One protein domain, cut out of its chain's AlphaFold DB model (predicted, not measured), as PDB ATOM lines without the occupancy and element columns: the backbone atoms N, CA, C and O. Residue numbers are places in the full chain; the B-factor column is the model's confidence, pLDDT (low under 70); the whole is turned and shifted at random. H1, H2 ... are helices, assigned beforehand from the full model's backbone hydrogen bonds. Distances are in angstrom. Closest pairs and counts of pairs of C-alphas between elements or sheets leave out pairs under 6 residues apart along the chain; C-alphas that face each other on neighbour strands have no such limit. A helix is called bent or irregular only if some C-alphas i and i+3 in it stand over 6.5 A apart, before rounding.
ATOM      1  N   TYR A   4     149.013 104.506 175.359       57.53
ATOM      2  CA  TYR A   4     148.703 104.679 173.938       57.53
ATOM      3  C   TYR A   4     148.096 106.048 173.588       57.53
ATOM      4  O   TYR A   4     148.175 106.474 172.443       57.53
ATOM      5  N   MET A   5     147.499 106.761 174.551       70.62
ATOM      6  CA  MET A   5     146.873 108.071 174.296       70.62
ATOM      7  C   MET A   5     147.754 109.265 174.670       70.62
ATOM      8  O   MET A   5     147.302 110.404 174.581       70.62
ATOM      9  N   TYR A   6     148.997 109.036 175.102       83.12
ATOM     10  CA  TYR A   6     149.820 110.101 175.674       83.12
ATOM     11  C   TYR A   6     150.066 111.256 174.684       83.12
ATOM     12  O   TYR A   6     149.865 112.418 175.026       83.12
ATOM     13  N   PHE A   7     150.424 110.948 173.433       89.50
ATOM     14  CA  PHE A   7     150.655 111.976 172.411       89.50
ATOM     15  C   PHE A   7     149.361 112.580 171.849       89.50
ATOM     16  O   PHE A   7     149.337 113.763 171.521       89.50
ATOM     17  N   LEU A   8     148.262 111.818 171.822       86.94
ATOM     18  CA  LEU A   8     146.953 112.337 171.412       86.94
ATOM     19  C   LEU A   8     146.404 113.362 172.407       86.94
ATOM     20  O   LEU A   8     145.810 114.347 171.983       86.94
ATOM     21  N   ALA A   9     146.649 113.177 173.708       89.50
ATOM     22  CA  ALA A   9     146.279 114.161 174.721       89.50
ATOM     23  C   ALA A   9     147.002 115.500 174.499       89.50
ATOM     24  O   ALA A   9     146.365 116.545 174.531       89.50
ATOM     25  N   LEU A  10     148.299 115.471 174.164       90.50
ATOM     26  CA  LEU A  10     149.061 116.689 173.858       90.50
ATOM     27  C   LEU A  10     148.502 117.440 172.641       90.50
ATOM     28  O   LEU A  10     148.465 118.669 172.646       90.50
ATOM     29  N   ILE A  11     148.058 116.714 171.610       91.19
ATOM     30  CA  ILE A  11     147.416 117.315 170.433       91.19
ATOM     31  C   ILE A  11     146.032 117.866 170.786       91.19
ATOM     32  O   ILE A  11     145.714 118.993 170.416       91.19
ATOM     33  N   ALA A  12     145.216 117.100 171.512       91.12
ATOM     34  CA  ALA A  12     143.880 117.522 171.919       91.12
ATOM     35  C   ALA A  12     143.928 118.793 172.780       91.12
ATOM     36  O   ALA A  12     143.183 119.737 172.517       91.12
ATOM     37  N   ASP A  13     144.852 118.851 173.741       91.31
ATOM     38  CA  ASP A  13     145.075 120.024 174.586       91.31
ATOM     39  C   ASP A  13     145.514 121.233 173.749       91.31
ATOM     40  O   ASP A  13     145.022 122.341 173.957       91.31
ATOM     41  N   ALA A  14     146.403 121.027 172.769       91.12
ATOM     42  CA  ALA A  14     146.880 122.089 171.886       91.12
ATOM     43  C   ALA A  14     145.765 122.687 171.018       91.12
ATOM     44  O   ALA A  14     145.701 123.905 170.842       91.12
ATOM     45  N   LEU A  15     144.861 121.844 170.511       90.69
ATOM     46  CA  LEU A  15     143.732 122.267 169.679       90.69
ATOM     47  C   LEU A  15     142.680 123.079 170.450       90.69
ATOM     48  O   LEU A  15     141.932 123.831 169.829       90.69
ATOM     49  N   GLN A  16     142.626 122.965 171.781       93.75
ATOM     50  CA  GLN A  16     141.701 123.730 172.627       93.75
ATOM     51  C   GLN A  16     142.233 125.115 173.033       93.75
ATOM     52  O   GLN A  16     141.500 125.898 173.641       93.75
ATOM     53  N   GLN A  17     143.491 125.439 172.723       92.75
ATOM     54  CA  GLN A  17     144.085 126.723 173.099       92.75
ATOM     55  C   GLN A  17     143.684 127.863 172.141       92.75
ATOM     56  O   GLN A  17     143.409 127.617 170.968       92.75
ATOM     57  N   PRO A  18     143.729 129.137 172.586       86.94
ATOM     58  CA  PRO A  18     143.342 130.297 171.768       86.94
ATOM     59  C   PRO A  18     144.159 130.497 170.480       86.94
ATOM     60  O   PRO A  18     143.704 131.175 169.564       86.94
ATOM     61  N   ASN A  19     145.371 129.934 170.406       90.31
ATOM     62  CA  ASN A  19     146.236 129.970 169.225       90.31
ATOM     63  C   ASN A  19     146.696 128.547 168.858       90.31
ATOM     64  O   ASN A  19     147.851 128.182 169.100       90.31
ATOM     65  N   PRO A  20     145.799 127.727 168.287       84.38
ATOM     66  CA  PRO A  20     146.040 126.300 168.124       84.38
ATOM     67  C   PRO A  20     147.205 126.018 167.176       84.38
ATOM     68  O   PRO A  20     147.927 125.057 167.383       84.38
ATOM     69  N   LYS A  21     147.465 126.876 166.180       83.00
ATOM     70  CA  LYS A  21     148.567 126.680 165.225       83.00
ATOM     71  C   LYS A  21     149.934 126.665 165.915       83.00
ATOM     72  O   LYS A  21     150.717 125.742 165.705       83.00
ATOM     73  N   ASN A  22     150.210 127.672 166.742       83.44
ATOM     74  CA  ASN A  22     151.500 127.775 167.424       83.44
ATOM     75  C   ASN A  22     151.629 126.710 168.518       83.44
ATOM     76  O   ASN A  22     152.663 126.055 168.617       83.44
ATOM     77  N   VAL A  23     150.558 126.478 169.282       90.25
ATOM     78  CA  VAL A  23     150.569 125.478 170.358       90.25
ATOM     79  C   VAL A  23     150.687 124.056 169.799       90.25
ATOM     80  O   VAL A  23     151.373 123.220 170.380       90.25
ATOM     81  N   LEU A  24     150.087 123.770 168.641       88.94
ATOM     82  CA  LEU A  24     150.220 122.473 167.977       88.94
ATOM     83  C   LEU A  24     151.649 122.243 167.476       88.94
ATOM     84  O   LEU A  24     152.180 121.147 167.647       88.94
ATOM     85  N   ALA A  25     152.298 123.267 166.913       86.25
ATOM     86  CA  ALA A  25     153.704 123.180 166.519       86.25
ATOM     87  C   ALA A  25     154.614 122.870 167.724       86.25
ATOM     88  O   ALA A  25     155.499 122.015 167.638       86.25
ATOM     89  N   GLU A  26     154.359 123.503 168.872       88.44
ATOM     90  CA  GLU A  26     155.061 123.213 170.127       88.44
ATOM     91  C   GLU A  26     154.786 121.788 170.632       88.44
ATOM     92  O   GLU A  26     155.718 121.074 171.014       88.44
ATOM     93  N   ALA A  27     153.528 121.337 170.586       91.69
ATOM     94  CA  ALA A  27     153.142 119.986 170.978       91.69
ATOM     95  C   ALA A  27     153.825 118.920 170.106       91.69
ATOM     96  O   ALA A  27     154.374 117.956 170.640       91.69
ATOM     97  N   LEU A  28     153.870 119.113 168.785       92.50
ATOM     98  CA  LEU A  28     154.557 118.209 167.857       92.50
ATOM     99  C   LEU A  28     156.067 118.173 168.111       92.50
ATOM    100  O   LEU A  28     156.650 117.093 168.191       92.50
ATOM    101  N   SER A  29     156.694 119.334 168.323       91.88
ATOM    102  CA  SER A  29     158.113 119.410 168.692       91.88
ATOM    103  C   SER A  29     158.400 118.632 169.983       91.88
ATOM    104  O   SER A  29     159.347 117.844 170.053       91.88
ATOM    105  N   LYS A  30     157.525 118.764 170.988       92.69
ATOM    106  CA  LYS A  30     157.613 118.011 172.246       92.69
ATOM    107  C   LYS A  30     157.456 116.502 172.038       92.69
ATOM    108  O   LYS A  30     158.214 115.736 172.627       92.69
ATOM    109  N   ILE A  31     156.517 116.065 171.198       91.75
ATOM    110  CA  ILE A  31     156.318 114.644 170.861       91.75
ATOM    111  C   ILE A  31     157.575 114.069 170.189       91.75
ATOM    112  O   ILE A  31     158.045 113.007 170.592       91.75
ATOM    113  N   ILE A  32     158.176 114.799 169.241       89.94
ATOM    114  CA  ILE A  32     159.425 114.400 168.568       89.94
ATOM    115  C   ILE A  32     160.580 114.276 169.569       89.94
ATOM    116  O   ILE A  32     161.369 113.336 169.490       89.94
ATOM    117  N   GLN A  33     160.696 115.204 170.523       91.19
ATOM    118  CA  GLN A  33     161.724 115.121 171.565       91.19
ATOM    119  C   GLN A  33     161.525 113.907 172.474       91.19
ATOM    120  O   GLN A  33     162.495 113.215 172.777       91.19
ATOM    121  N   LEU A  34     160.284 113.622 172.878       91.38
ATOM    122  CA  LEU A  34     159.966 112.458 173.707       91.38
ATOM    123  C   LEU A  34     160.202 111.140 172.968       91.38
ATOM    124  O   LEU A  34     160.673 110.192 173.585       91.38
ATOM    125  N   GLY A  35     159.970 111.093 171.654       89.25
ATOM    126  CA  GLY A  35     160.262 109.925 170.820       89.25
ATOM    127  C   GLY A  35     161.741 109.516 170.783       89.25
ATOM    128  O   GLY A  35     162.039 108.383 170.422       89.25
ATOM    129  N   LYS A  36     162.670 110.397 171.186       89.94
ATOM    130  CA  LYS A  36     164.106 110.072 171.304       89.94
ATOM    131  C   LYS A  36     164.455 109.305 172.583       89.94
ATOM    132  O   LYS A  36     165.563 108.787 172.692       89.94
ATOM    133  N   ASP A  37     163.560 109.277 173.567       91.44
ATOM    134  CA  ASP A  37     163.748 108.529 174.808       91.44
ATOM    135  C   ASP A  37     163.240 107.084 174.615       91.44
ATOM    136  O   ASP A  37     162.070 106.902 174.263       91.44
ATOM    137  N   PRO A  38     164.069 106.048 174.878       89.38
ATOM    138  CA  PRO A  38     163.699 104.642 174.675       89.38
ATOM    139  C   PRO A  38     162.395 104.218 175.363       89.38
ATOM    140  O   PRO A  38     161.716 103.299 174.915       89.38
ATOM    141  N   ARG A  39     161.996 104.900 176.444       91.25
ATOM    142  CA  ARG A  39     160.739 104.614 177.157       91.25
ATOM    143  C   ARG A  39     159.492 104.924 176.328       91.25
ATOM    144  O   ARG A  39     158.419 104.411 176.644       91.25
ATOM    145  N   TYR A  40     159.618 105.768 175.307       88.69
ATOM    146  CA  TYR A  40     158.516 106.213 174.457       88.69
ATOM    147  C   TYR A  40     158.611 105.692 173.021       88.69
ATOM    148  O   TYR A  40     157.698 105.963 172.245       88.69
ATOM    149  N   GLU A  41     159.645 104.924 172.668       83.44
ATOM    150  CA  GLU A  41     159.895 104.438 171.302       83.44
ATOM    151  C   GLU A  41     158.663 103.748 170.697       83.44
ATOM    152  O   GLU A  41     158.182 104.128 169.628       83.44
ATOM    153  N   GLN A  42     158.070 102.798 171.430       81.38
ATOM    154  CA  GLN A  42     156.897 102.057 170.958       81.38
ATOM    155  C   GLN A  42     155.658 102.953 170.782       81.38
ATOM    156  O   GLN A  42     154.904 102.793 169.822       81.38
ATOM    157  N   VAL A  43     155.439 103.902 171.697       83.69
ATOM    158  CA  VAL A  43     154.292 104.828 171.639       83.69
ATOM    159  C   VAL A  43     154.483 105.844 170.509       83.69
ATOM    160  O   VAL A  43     153.521 106.245 169.857       83.69
ATOM    161  N   PHE A  44     155.727 106.236 170.238       89.44
ATOM    162  CA  PHE A  44     156.075 107.163 169.166       89.44
ATOM    163  C   PHE A  44     155.890 106.523 167.794       89.44
ATOM    164  O   PHE A  44     155.269 107.132 166.926       89.44
ATOM    165  N   LEU A  45     156.307 105.266 167.630       83.00
ATOM    166  CA  LEU A  45     156.083 104.514 166.397       83.00
ATOM    167  C   LEU A  45     154.585 104.401 166.061       83.00
ATOM    168  O   LEU A  45     154.168 104.643 164.930       83.00
ATOM    169  N   GLN A  46     153.747 104.101 167.055       80.44
ATOM    170  CA  GLN A  46     152.292 104.046 166.869       80.44
ATOM    171  C   GLN A  46     151.697 105.403 166.485       80.44
ATOM    172  O   GLN A  46     150.818 105.473 165.627       80.44
ATOM    173  N   PHE A  47     152.193 106.483 167.090       87.00
ATOM    174  CA  PHE A  47     151.789 107.836 166.735       87.00
ATOM    175  C   PHE A  47     152.152 108.183 165.284       87.00
ATOM    176  O   PHE A  47     151.321 108.743 164.572       87.00
ATOM    177  N   GLN A  48     153.340 107.797 164.809       86.00
ATOM    178  CA  GLN A  48     153.723 107.988 163.407       86.00
ATOM    179  C   GLN A  48     152.783 107.239 162.455       86.00
ATOM    180  O   GLN A  48     152.308 107.830 161.486       86.00
ATOM    181  N   HIS A  49     152.448 105.979 162.755       79.75
ATOM    182  CA  HIS A  49     151.482 105.216 161.957       79.75
ATOM    183  C   HIS A  49     150.103 105.880 161.910       79.75
ATOM    184  O   HIS A  49     149.500 105.962 160.844       79.75
ATOM    185  N   PHE A  50     149.624 106.402 163.039       85.19
ATOM    186  CA  PHE A  50     148.368 107.144 163.081       85.19
ATOM    187  C   PHE A  50     148.410 108.403 162.203       85.19
ATOM    188  O   PHE A  50     147.484 108.631 161.431       85.19
ATOM    189  N   MET A  51     149.480 109.201 162.275       84.56
ATOM    190  CA  MET A  51     149.601 110.430 161.477       84.56
ATOM    191  C   MET A  51     149.645 110.152 159.971       84.56
ATOM    192  O   MET A  51     149.062 110.912 159.200       84.56
ATOM    193  N   ILE A  52     150.276 109.049 159.560       77.00
ATOM    194  CA  ILE A  52     150.260 108.587 158.167       77.00
ATOM    195  C   ILE A  52     148.822 108.300 157.717       77.00
ATOM    196  O   ILE A  52     148.399 108.777 156.668       77.00
ATOM    197  N   GLU A  53     148.047 107.566 158.518       75.94
ATOM    198  CA  GLU A  53     146.647 107.264 158.194       75.94
ATOM    199  C   GLU A  53     145.749 108.508 158.210       75.94
ATOM    200  O   GLU A  53     144.829 108.611 157.399       75.94
ATOM    201  N   VAL A  54     146.015 109.482 159.086       79.12
ATOM    202  CA  VAL A  54     145.300 110.765 159.073       79.12
ATOM    203  C   VAL A  54     145.590 111.546 157.793       79.12
ATOM    204  O   VAL A  54     144.639 112.059 157.218       79.12
ATOM    205  N   SER A  55     146.844 111.605 157.323       76.88
ATOM    206  CA  SER A  55     147.194 112.290 156.062       76.88
ATOM    207  C   SER A  55     146.428 111.701 154.883       76.88
ATOM    208  O   SER A  55     145.661 112.411 154.238       76.88
ATOM    209  N   LYS A  56     146.522 110.374 154.712       70.50
ATOM    210  CA  LYS A  56     145.831 109.641 153.641       70.50
ATOM    211  C   LYS A  56     144.328 109.895 153.639       70.50
ATOM    212  O   LYS A  56     143.711 110.051 152.594       70.50
ATOM    213  N   ASN A  57     143.711 109.908 154.822       70.25
ATOM    214  CA  ASN A  57     142.279 110.158 154.927       70.25
ATOM    215  C   ASN A  57     141.932 111.639 154.755       70.25
ATOM    216  O   ASN A  57     140.843 111.944 154.290       70.25
ATOM    217  N   TRP A  58     142.810 112.573 155.115       67.56
ATOM    218  CA  TRP A  58     142.541 114.002 154.968       67.56
ATOM    219  C   TRP A  58     142.536 114.438 153.496       67.56
ATOM    220  O   TRP A  58     141.655 115.204 153.098       67.56
ATOM    221  N   GLU A  59     143.423 113.860 152.682       57.06
ATOM    222  CA  GLU A  59     143.483 114.024 151.219       57.06
ATOM    223  C   GLU A  59     142.165 113.618 150.531       57.06
ATOM    224  O   GLU A  59     141.705 114.282 149.606       57.06
ATOM    225  N   ILE A  60     141.470 112.600 151.050       58.91
ATOM    226  CA  ILE A  60     140.204 112.107 150.481       58.91
ATOM    227  C   ILE A  60     139.036 113.100 150.667       58.91
ATOM    228  O   ILE A  60     138.089 113.084 149.881       58.91
ATOM    229  N   TYR A  61     139.064 113.963 151.690       48.47
ATOM    230  CA  TYR A  61     137.884 114.746 152.100       48.47
ATOM    231  C   TYR A  61     137.937 116.252 151.795       48.47
ATOM    232  O   TYR A  61     136.891 116.899 151.896       48.47
ATOM    233  N   PHE A  62     139.092 116.835 151.450       46.94
ATOM    234  CA  PHE A  62     139.250 118.303 151.438       46.94
ATOM    235  C   PHE A  62     139.718 118.962 150.126       46.94
ATOM    236  O   PHE A  62     139.737 120.195 150.080       46.94
ATOM    237  N   SER A  63     140.009 118.227 149.049       43.97
ATOM    238  CA  SER A  63     140.445 118.853 147.786       43.97
ATOM    239  C   SER A  63     139.270 119.394 146.944       43.97
ATOM    240  O   SER A  63     138.222 118.761 146.800       43.97
ATOM    241  N   LYS A  64     139.416 120.614 146.404       48.44
ATOM    242  CA  LYS A  64     138.446 121.268 145.500       48.44
ATOM    243  C   LYS A  64     138.544 120.699 144.074       48.44
ATOM    244  O   LYS A  64     139.634 120.313 143.679       48.44
ATOM    245  N   PRO A  65     137.475 120.739 143.251       46.53
ATOM    246  CA  PRO A  65     137.440 120.116 141.916       46.53
ATOM    247  C   PRO A  65     138.573 120.511 140.958       46.53
ATOM    248  O   PRO A  65     139.054 119.655 140.224       46.53
ATOM    249  N   ASP A  66     139.013 121.770 140.988       49.41
ATOM    250  CA  ASP A  66     140.078 122.260 140.100       49.41
ATOM    251  C   ASP A  66     141.493 121.998 140.660       49.41
ATOM    252  O   ASP A  66     142.436 121.881 139.882       49.41
ATOM    253  N   ASP A  67     141.633 121.829 141.983       54.56
ATOM    254  CA  ASP A  67     142.894 121.430 142.631       54.56
ATOM    255  C   ASP A  67     143.084 119.903 142.578       54.56
ATOM    256  O   ASP A  67     144.199 119.441 142.392       54.56
ATOM    257  N   ILE A  68     142.001 119.109 142.599       54.62
ATOM    258  CA  ILE A  68     142.045 117.635 142.505       54.62
ATOM    259  C   ILE A  68     142.784 117.170 141.246       54.62
ATOM    260  O   ILE A  68     143.506 116.180 141.285       54.62
ATOM    261  N   TYR A  69     142.604 117.852 140.113       63.69
ATOM    262  CA  TYR A  69     143.283 117.456 138.879       63.69
ATOM    263  C   TYR A  69     144.795 117.712 138.951       63.69
ATOM    264  O   TYR A  69     145.575 116.907 138.447       63.69
ATOM    265  N   TYR A  70     145.207 118.802 139.604       68.56
ATOM    266  CA  TYR A  70     146.615 119.151 139.773       68.56
ATOM    267  C   TYR A  70     147.280 118.295 140.859       68.56
ATOM    268  O   TYR A  70     148.358 117.760 140.616       68.56
ATOM    269  N   ASP A  71     146.593 118.071 141.983       69.81
ATOM    270  CA  ASP A  71     147.012 117.192 143.081       69.81
ATOM    271  C   ASP A  71     147.188 115.747 142.582       69.81
ATOM    272  O   ASP A  71     148.222 115.126 142.812       69.81
ATOM    273  N   ASN A  72     146.230 115.228 141.801       79.12
ATOM    274  CA  ASN A  72     146.334 113.887 141.221       79.12
ATOM    275  C   ASN A  72     147.508 113.776 140.243       79.12
ATOM    276  O   ASN A  72     148.204 112.762 140.220       79.12
ATOM    277  N   LEU A  73     147.731 114.795 139.409       82.75
ATOM    278  CA  LEU A  73     148.864 114.796 138.485       82.75
ATOM    279  C   LEU A  73     150.204 114.929 139.218       82.75
ATOM    280  O   LEU A  73     151.192 114.365 138.752       82.75
ATOM    281  N   GLN A  74     150.240 115.620 140.355       83.19
ATOM    282  CA  GLN A  74     151.414 115.728 141.219       83.19
ATOM    283  C   GLN A  74     151.731 114.408 141.920       83.19
ATOM    284  O   GLN A  74     152.876 113.959 141.879       83.19
ATOM    285  N   ASP A  75     150.719 113.720 142.439       83.88
ATOM    286  CA  ASP A  75     150.869 112.370 142.983       83.88
ATOM    287  C   ASP A  75     151.353 111.383 141.920       83.88
ATOM    288  O   ASP A  75     152.270 110.598 142.159       83.88
ATOM    289  N   LEU A  76     150.790 111.439 140.712       87.69
ATOM    290  CA  LEU A  76     151.235 110.601 139.601       87.69
ATOM    291  C   LEU A  76     152.663 110.948 139.158       87.69
ATOM    292  O   LEU A  76     153.455 110.042 138.893       87.69
ATOM    293  N   ALA A  77     153.030 112.231 139.129       87.62
ATOM    294  CA  ALA A  77     154.397 112.668 138.857       87.62
ATOM    295  C   ALA A  77     155.375 112.124 139.908       87.62
ATOM    296  O   ALA A  77     156.431 111.602 139.548       87.62
ATOM    297  N   PHE A  78     155.004 112.165 141.189       85.06
ATOM    298  CA  PHE A  78     155.778 111.569 142.272       85.06
ATOM    299  C   PHE A  78     155.915 110.052 142.113       85.06
ATOM    300  O   PHE A  78     157.025 109.518 142.189       85.06
ATOM    301  N   GLN A  79     154.813 109.346 141.846       83.38
ATOM    302  CA  GLN A  79     154.818 107.892 141.686       83.38
ATOM    303  C   GLN A  79     155.683 107.442 140.501       83.38
ATOM    304  O   GLN A  79     156.433 106.470 140.617       83.38
ATOM    305  N   LEU A  80     155.630 108.173 139.383       86.62
ATOM    306  CA  LEU A  80     156.478 107.932 138.214       86.62
ATOM    307  C   LEU A  80     157.949 108.269 138.489       86.62
ATOM    308  O   LEU A  80     158.840 107.498 138.131       86.62
ATOM    309  N   ALA A  81     158.232 109.387 139.162       85.25
ATOM    310  CA  ALA A  81     159.600 109.777 139.505       85.25
ATOM    311  C   ALA A  81     160.269 108.786 140.480       85.25
ATOM    312  O   ALA A  81     161.489 108.584 140.428       85.25
ATOM    313  N   THR A  82     159.478 108.129 141.332       80.06
ATOM    314  CA  THR A  82     159.935 107.167 142.349       80.06
ATOM    315  C   THR A  82     159.796 105.694 141.953       80.06
ATOM    316  O   THR A  82     160.230 104.841 142.722       80.06
ATOM    317  N   ASP A  83     159.289 105.394 140.751       78.19
ATOM    318  CA  ASP A  83     159.115 104.028 140.216       78.19
ATOM    319  C   ASP A  83     158.160 103.137 141.045       78.19
ATOM    320  O   ASP A  83     158.305 101.920 141.107       78.19
ATOM    321  N   ILE A  84     157.175 103.746 141.718       78.81
ATOM    322  CA  ILE A  84     156.135 103.037 142.498       78.81
ATOM    323  C   ILE A  84     154.793 102.950 141.761       78.81
ATOM    324  O   ILE A  84     153.861 102.307 142.246       78.81
ATOM    325  N   PHE A  85     154.684 103.610 140.609       82.06
ATOM    326  CA  PHE A  85     153.507 103.546 139.753       82.06
ATOM    327  C   PHE A  85     153.342 102.128 139.176       82.06
ATOM    328  O   PHE A  85     154.292 101.555 138.654       82.06
ATOM    329  N   GLN A  86     152.140 101.552 139.271       75.81
ATOM    330  CA  GLN A  86     151.859 100.157 138.880       75.81
ATOM    331  C   GLN A  86     151.109 100.016 137.543       75.81
ATOM    332  O   GLN A  86     150.610  98.933 137.241       75.81
ATOM    333  N   GLY A  87     150.996 101.095 136.764       79.38
ATOM    334  CA  GLY A  87     150.336 101.060 135.458       79.38
ATOM    335  C   GLY A  87     151.208 100.469 134.350       79.38
ATOM    336  O   GLY A  87     152.412 100.253 134.515       79.38
ATOM    337  N   ASP A  88     150.591 100.199 133.204       83.06
ATOM    338  CA  ASP A  88     151.301  99.677 132.034       83.06
ATOM    339  C   ASP A  88     152.069 100.773 131.260       83.06
ATOM    340  O   ASP A  88     152.123 101.946 131.650       83.06
ATOM    341  N   GLN A  89     152.735 100.386 130.166       79.12
ATOM    342  CA  GLN A  89     153.525 101.323 129.359       79.12
ATOM    343  C   GLN A  89     152.669 102.399 128.679       79.12
ATOM    344  O   GLN A  89     153.124 103.538 128.555       79.12
ATOM    345  N   ASP A  90     151.449 102.061 128.264       83.25
ATOM    346  CA  ASP A  90     150.553 102.988 127.576       83.25
ATOM    347  C   ASP A  90     149.975 104.000 128.577       83.25
ATOM    348  O   ASP A  90     149.948 105.205 128.312       83.25
ATOM    349  N   GLU A  91     149.594 103.547 129.774       78.69
ATOM    350  CA  GLU A  91     149.166 104.398 130.891       78.69
ATOM    351  C   GLU A  91     150.280 105.345 131.344       78.69
ATOM    352  O   GLU A  91     150.062 106.552 131.479       78.69
ATOM    353  N   THR A  92     151.497 104.819 131.502       85.44
ATOM    354  CA  THR A  92     152.684 105.607 131.860       85.44
ATOM    355  C   THR A  92     152.931 106.730 130.855       85.44
ATOM    356  O   THR A  92     153.163 107.880 131.238       85.44
ATOM    357  N   GLN A  93     152.859 106.419 129.558       85.06
ATOM    358  CA  GLN A  93     153.101 107.397 128.505       85.06
ATOM    359  C   GLN A  93     152.023 108.487 128.485       85.06
ATOM    360  O   GLN A  93     152.352 109.671 128.392       85.06
ATOM    361  N   ASN A  94     150.754 108.108 128.659       87.00
ATOM    362  CA  ASN A  94     149.639 109.054 128.728       87.00
ATOM    363  C   ASN A  94     149.786 110.047 129.891       87.00
ATOM    364  O   ASN A  94     149.557 111.245 129.716       87.00
ATOM    365  N   ILE A  95     150.202 109.571 131.066       87.38
ATOM    366  CA  ILE A  95     150.422 110.421 132.242       87.38
ATOM    367  C   ILE A  95     151.617 111.353 132.015       87.38
ATOM    368  O   ILE A  95     151.521 112.548 132.289       87.38
ATOM    369  N   LEU A  96     152.725 110.856 131.454       88.94
ATOM    370  CA  LEU A  96     153.880 111.699 131.126       88.94
ATOM    371  C   LEU A  96     153.519 112.822 130.152       88.94
ATOM    372  O   LEU A  96     154.008 113.943 130.306       88.94
ATOM    373  N   ASP A  97     152.661 112.552 129.173       90.25
ATOM    374  CA  ASP A  97     152.213 113.574 128.229       90.25
ATOM    375  C   ASP A  97     151.323 114.632 128.907       90.25
ATOM    376  O   ASP A  97     151.450 115.821 128.606       90.25
ATOM    377  N   GLN A  98     150.514 114.240 129.899       86.00
ATOM    378  CA  GLN A  98     149.745 115.169 130.739       86.00
ATOM    379  C   GLN A  98     150.626 115.994 131.690       86.00
ATOM    380  O   GLN A  98     150.374 117.184 131.891       86.00
ATOM    381  N   ILE A  99     151.688 115.413 132.253       88.75
ATOM    382  CA  ILE A  99     152.661 116.150 133.077       88.75
ATOM    383  C   ILE A  99     153.419 117.156 132.198       88.75
ATOM    384  O   ILE A  99     153.545 118.326 132.555       88.75
ATOM    385  N   ARG A 100     153.857 116.749 130.998       88.56
ATOM    386  CA  ARG A 100     154.553 117.627 130.039       88.56
ATOM    387  C   ARG A 100     153.708 118.804 129.569       88.56
ATOM    388  O   ARG A 100     154.265 119.863 129.283       88.56
ATOM    389  N   SER A 101     152.386 118.649 129.486       86.62
ATOM    390  CA  SER A 101     151.500 119.762 129.133       86.62
ATOM    391  C   SER A 101     151.384 120.827 130.235       86.62
ATOM    392  O   SER A 101     150.806 121.882 129.983       86.62
ATOM    393  N   HIS A 102     151.961 120.593 131.422       85.94
ATOM    394  CA  HIS A 102     151.966 121.509 132.564       85.94
ATOM    395  C   HIS A 102     153.412 121.859 132.976       85.94
ATOM    396  O   HIS A 102     154.006 121.177 133.809       85.94
ATOM    397  N   PRO A 103     154.006 122.946 132.440       82.75
ATOM    398  CA  PRO A 103     155.423 123.266 132.648       82.75
ATOM    399  C   PRO A 103     155.902 123.347 134.112       82.75
ATOM    400  O   PRO A 103     157.004 122.873 134.379       82.75
ATOM    401  N   PRO A 104     155.128 123.895 135.076       83.88
ATOM    402  CA  PRO A 104     155.533 123.879 136.484       83.88
ATOM    403  C   PRO A 104     155.665 122.457 137.039       83.88
ATOM    404  O   PRO A 104     156.627 122.159 137.738       83.88
ATOM    405  N   LEU A 105     154.735 121.577 136.663       84.19
ATOM    406  CA  LEU A 105     154.705 120.189 137.108       84.19
ATOM    407  C   LEU A 105     155.800 119.351 136.440       84.19
ATOM    408  O   LEU A 105     156.378 118.470 137.063       84.19
ATOM    409  N   TRP A 106     156.125 119.643 135.180       88.94
ATOM    410  CA  TRP A 106     157.254 119.011 134.501       88.94
ATOM    411  C   TRP A 106     158.593 119.337 135.174       88.94
ATOM    412  O   TRP A 106     159.438 118.456 135.310       88.94
ATOM    413  N   ASN A 107     158.781 120.584 135.615       86.00
ATOM    414  CA  ASN A 107     159.983 120.973 136.352       86.00
ATOM    415  C   ASN A 107     160.058 120.257 137.705       86.00
ATOM    416  O   ASN A 107     161.109 119.729 138.044       86.00
ATOM    417  N   GLU A 108     158.942 120.180 138.433       84.50
ATOM    418  CA  GLU A 108     158.857 119.426 139.687       84.50
ATOM    419  C   GLU A 108     159.129 117.933 139.470       84.50
ATOM    420  O   GLU A 108     159.903 117.328 140.201       84.50
ATOM    421  N   TYR A 109     158.572 117.336 138.417       88.81
ATOM    422  CA  TYR A 109     158.856 115.958 138.026       88.81
ATOM    423  C   TYR A 109     160.343 115.732 137.707       88.81
ATOM    424  O   TYR A 109     160.909 114.716 138.114       88.81
ATOM    425  N   ASP A 110     160.994 116.651 136.986       87.81
ATOM    426  CA  ASP A 110     162.423 116.547 136.664       87.81
ATOM    427  C   ASP A 110     163.298 116.726 137.913       87.81
ATOM    428  O   ASP A 110     164.249 115.964 138.111       87.81
ATOM    429  N   GLU A 111     162.933 117.653 138.805       87.38
ATOM    430  CA  GLU A 111     163.548 117.820 140.124       87.38
ATOM    431  C   GLU A 111     163.400 116.544 140.957       87.38
ATOM    432  O   GLU A 111     164.415 115.983 141.376       87.38
ATOM    433  N   LEU A 112     162.188 115.996 141.084       85.25
ATOM    434  CA  LEU A 112     161.910 114.724 141.755       85.25
ATOM    435  C   LEU A 112     162.694 113.573 141.127       85.25
ATOM    436  O   LEU A 112     163.250 112.750 141.845       85.25
ATOM    437  N   CYS A 113     162.818 113.512 139.802       82.81
ATOM    438  CA  CYS A 113     163.664 112.527 139.131       82.81
ATOM    439  C   CYS A 113     165.149 112.744 139.448       82.81
ATOM    440  O   CYS A 113     165.908 111.777 139.542       82.81
ATOM    441  N   SER A 114     165.593 113.993 139.587       79.81
ATOM    442  CA  SER A 114     166.969 114.348 139.930       79.81
ATOM    443  C   SER A 114     167.310 114.093 141.398       79.81
ATOM    444  O   SER A 114     168.457 113.750 141.660       79.81
ATOM    445  N   GLU A 115     166.340 114.169 142.314       76.50
ATOM    446  CA  GLU A 115     166.444 113.848 143.748       76.50
ATOM    447  C   GLU A 115     166.236 112.357 144.027       76.50
ATOM    448  O   GLU A 115     166.923 111.741 144.849       76.50
ATOM    449  N   ALA A 116     165.366 111.724 143.248       65.88
ATOM    450  CA  ALA A 116     165.258 110.284 143.193       65.88
ATOM    451  C   ALA A 116     166.539 109.668 142.618       65.88
ATOM    452  O   ALA A 116     166.852 108.548 142.982       65.88
ATOM    453  N   LYS A 117     167.347 110.349 141.787       57.97
ATOM    454  CA  LYS A 117     168.649 109.822 141.311       57.97
ATOM    455  C   LYS A 117     169.678 109.560 142.431       57.97
ATOM    456  O   LYS A 117     170.243 108.468 142.419       57.97
ATOM    457  N   PRO A 118     169.933 110.445 143.415       50.09
ATOM    458  CA  PRO A 118     170.755 110.119 144.578       50.09
ATOM    459  C   PRO A 118     170.080 109.124 145.539       50.09
ATOM    460  O   PRO A 118     170.795 108.351 146.174       50.09
ATOM    461  N   ALA A 119     168.741 109.034 145.591       44.62
ATOM    462  CA  ALA A 119     168.033 107.966 146.320       44.62
ATOM    463  C   ALA A 119     168.019 106.603 145.579       44.62
ATOM    464  O   ALA A 119     167.967 105.538 146.198       44.62
ATOM    465  N   ARG A 120     168.170 106.605 144.249       45.06
ATOM    466  CA  ARG A 120     168.316 105.419 143.385       45.06
ATOM    467  C   ARG A 120     169.658 104.705 143.609       45.06
ATOM    468  O   ARG A 120     169.800 103.562 143.188       45.06
ATOM    469  N   PHE A 121     170.593 105.301 144.360       44.28
ATOM    470  CA  PHE A 121     171.849 104.673 144.802       44.28
ATOM    471  C   PHE A 121     171.889 104.283 146.290       44.28
ATOM    472  O   PHE A 121     172.967 104.083 146.849       44.28
TER     473      PHE A 121
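This is residues 4 to 121 of the 233 residues of an uncharacterized protein of Desulfobacteraceae bacterium (UniProt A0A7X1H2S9). Two separate lobes of helices are joined by one long helix: the first lobe holds the side-by-side hairpin of H1 and H2 with the first part of H3 packed on it, and the second holds H4 and H6 side by side with H5 packed across H4. H3 reaches over the open space between the lobes, where its residues 51 to 58 stand free. The printed part has 118 residues with six named helices, H1 to H6 in order, and no named strand; the class is all helix. The whole is loose, with a radius of gyration of the C-alphas of 19.0 A and spans of 49 by 37 by 22 A.

Start with H1, residues 4 to 15, and H2, residues 20 to 34: they touch as a helical hairpin, closest at the C-alphas of Ala 14 and Leu 24, 5.2 A apart, at a shallow tilt of 27 degrees, opposite ways. Next comes H3, residues 38 to 62, with a kink of 26 degrees near residue 45. Its residues 40 to 44 touch residues 31 to 34 of H2, closest at the C-alphas of Tyr 40 and Leu 34, 6.5 A apart; this too is a helical hairpin, at a tilt of 37 degrees, only just steep. Its residues 43 to 47 touch residues 4 to 7 of H1, closest at the C-alphas of Val 43 and Tyr 4, 6.0 A apart, at a steep tilt of 54 degrees. H4, residues 65 to 82, is apart from H3. H5, residues 89 to 100, touches H4 at a steep tilt of 60 degrees, with the C-alphas of Ile 99 and Leu 73 closest at 6.7 A. H6, residues 103 to 119, touches H4 at a shallow tilt of 30 degrees, the same way, with the C-alphas of Cys 113 and Ala 81 closest at 4.9 A. H5 and H6 touch only at the corner, closest at the C-alphas of Arg 100 and Trp 106, 5.4 A apart. Every O i to N i+4 pair is within hydrogen-bond range in H2 and H5; the counts are 6 of 8 in H1, 17 of 21 in H3, 12 of 14 in H4 and 12 of 13 in H6.

Find C-alpha 4 at (148.703, 104.679, 173.938); from there H1 runs 18.8 A to C-alpha 15. H1 is irregular, with C-alphas 4 and 7 at 7.7 A, and H3 is irregular, with C-alphas 39 and 42 at 7.7 A. H2 is 20.4 A long. H3, the longest, covers 36.4 A to C-alpha 62 at (139.250, 118.303, 151.438). H4 is 26.0 A long, H5 16.4 A, and H6 24.1 A, ending at C-alpha 119 at (168.033, 107.966, 146.320).

The two C-alphas farthest apart are those of Pro 18 and Asp 90, 52.4 A. The printed part has no cut and no long link. Look for pLDDT under 70 at residue 4, residues 58 to 71 and residues 116 to 121; the mean of the printed part is 79.9.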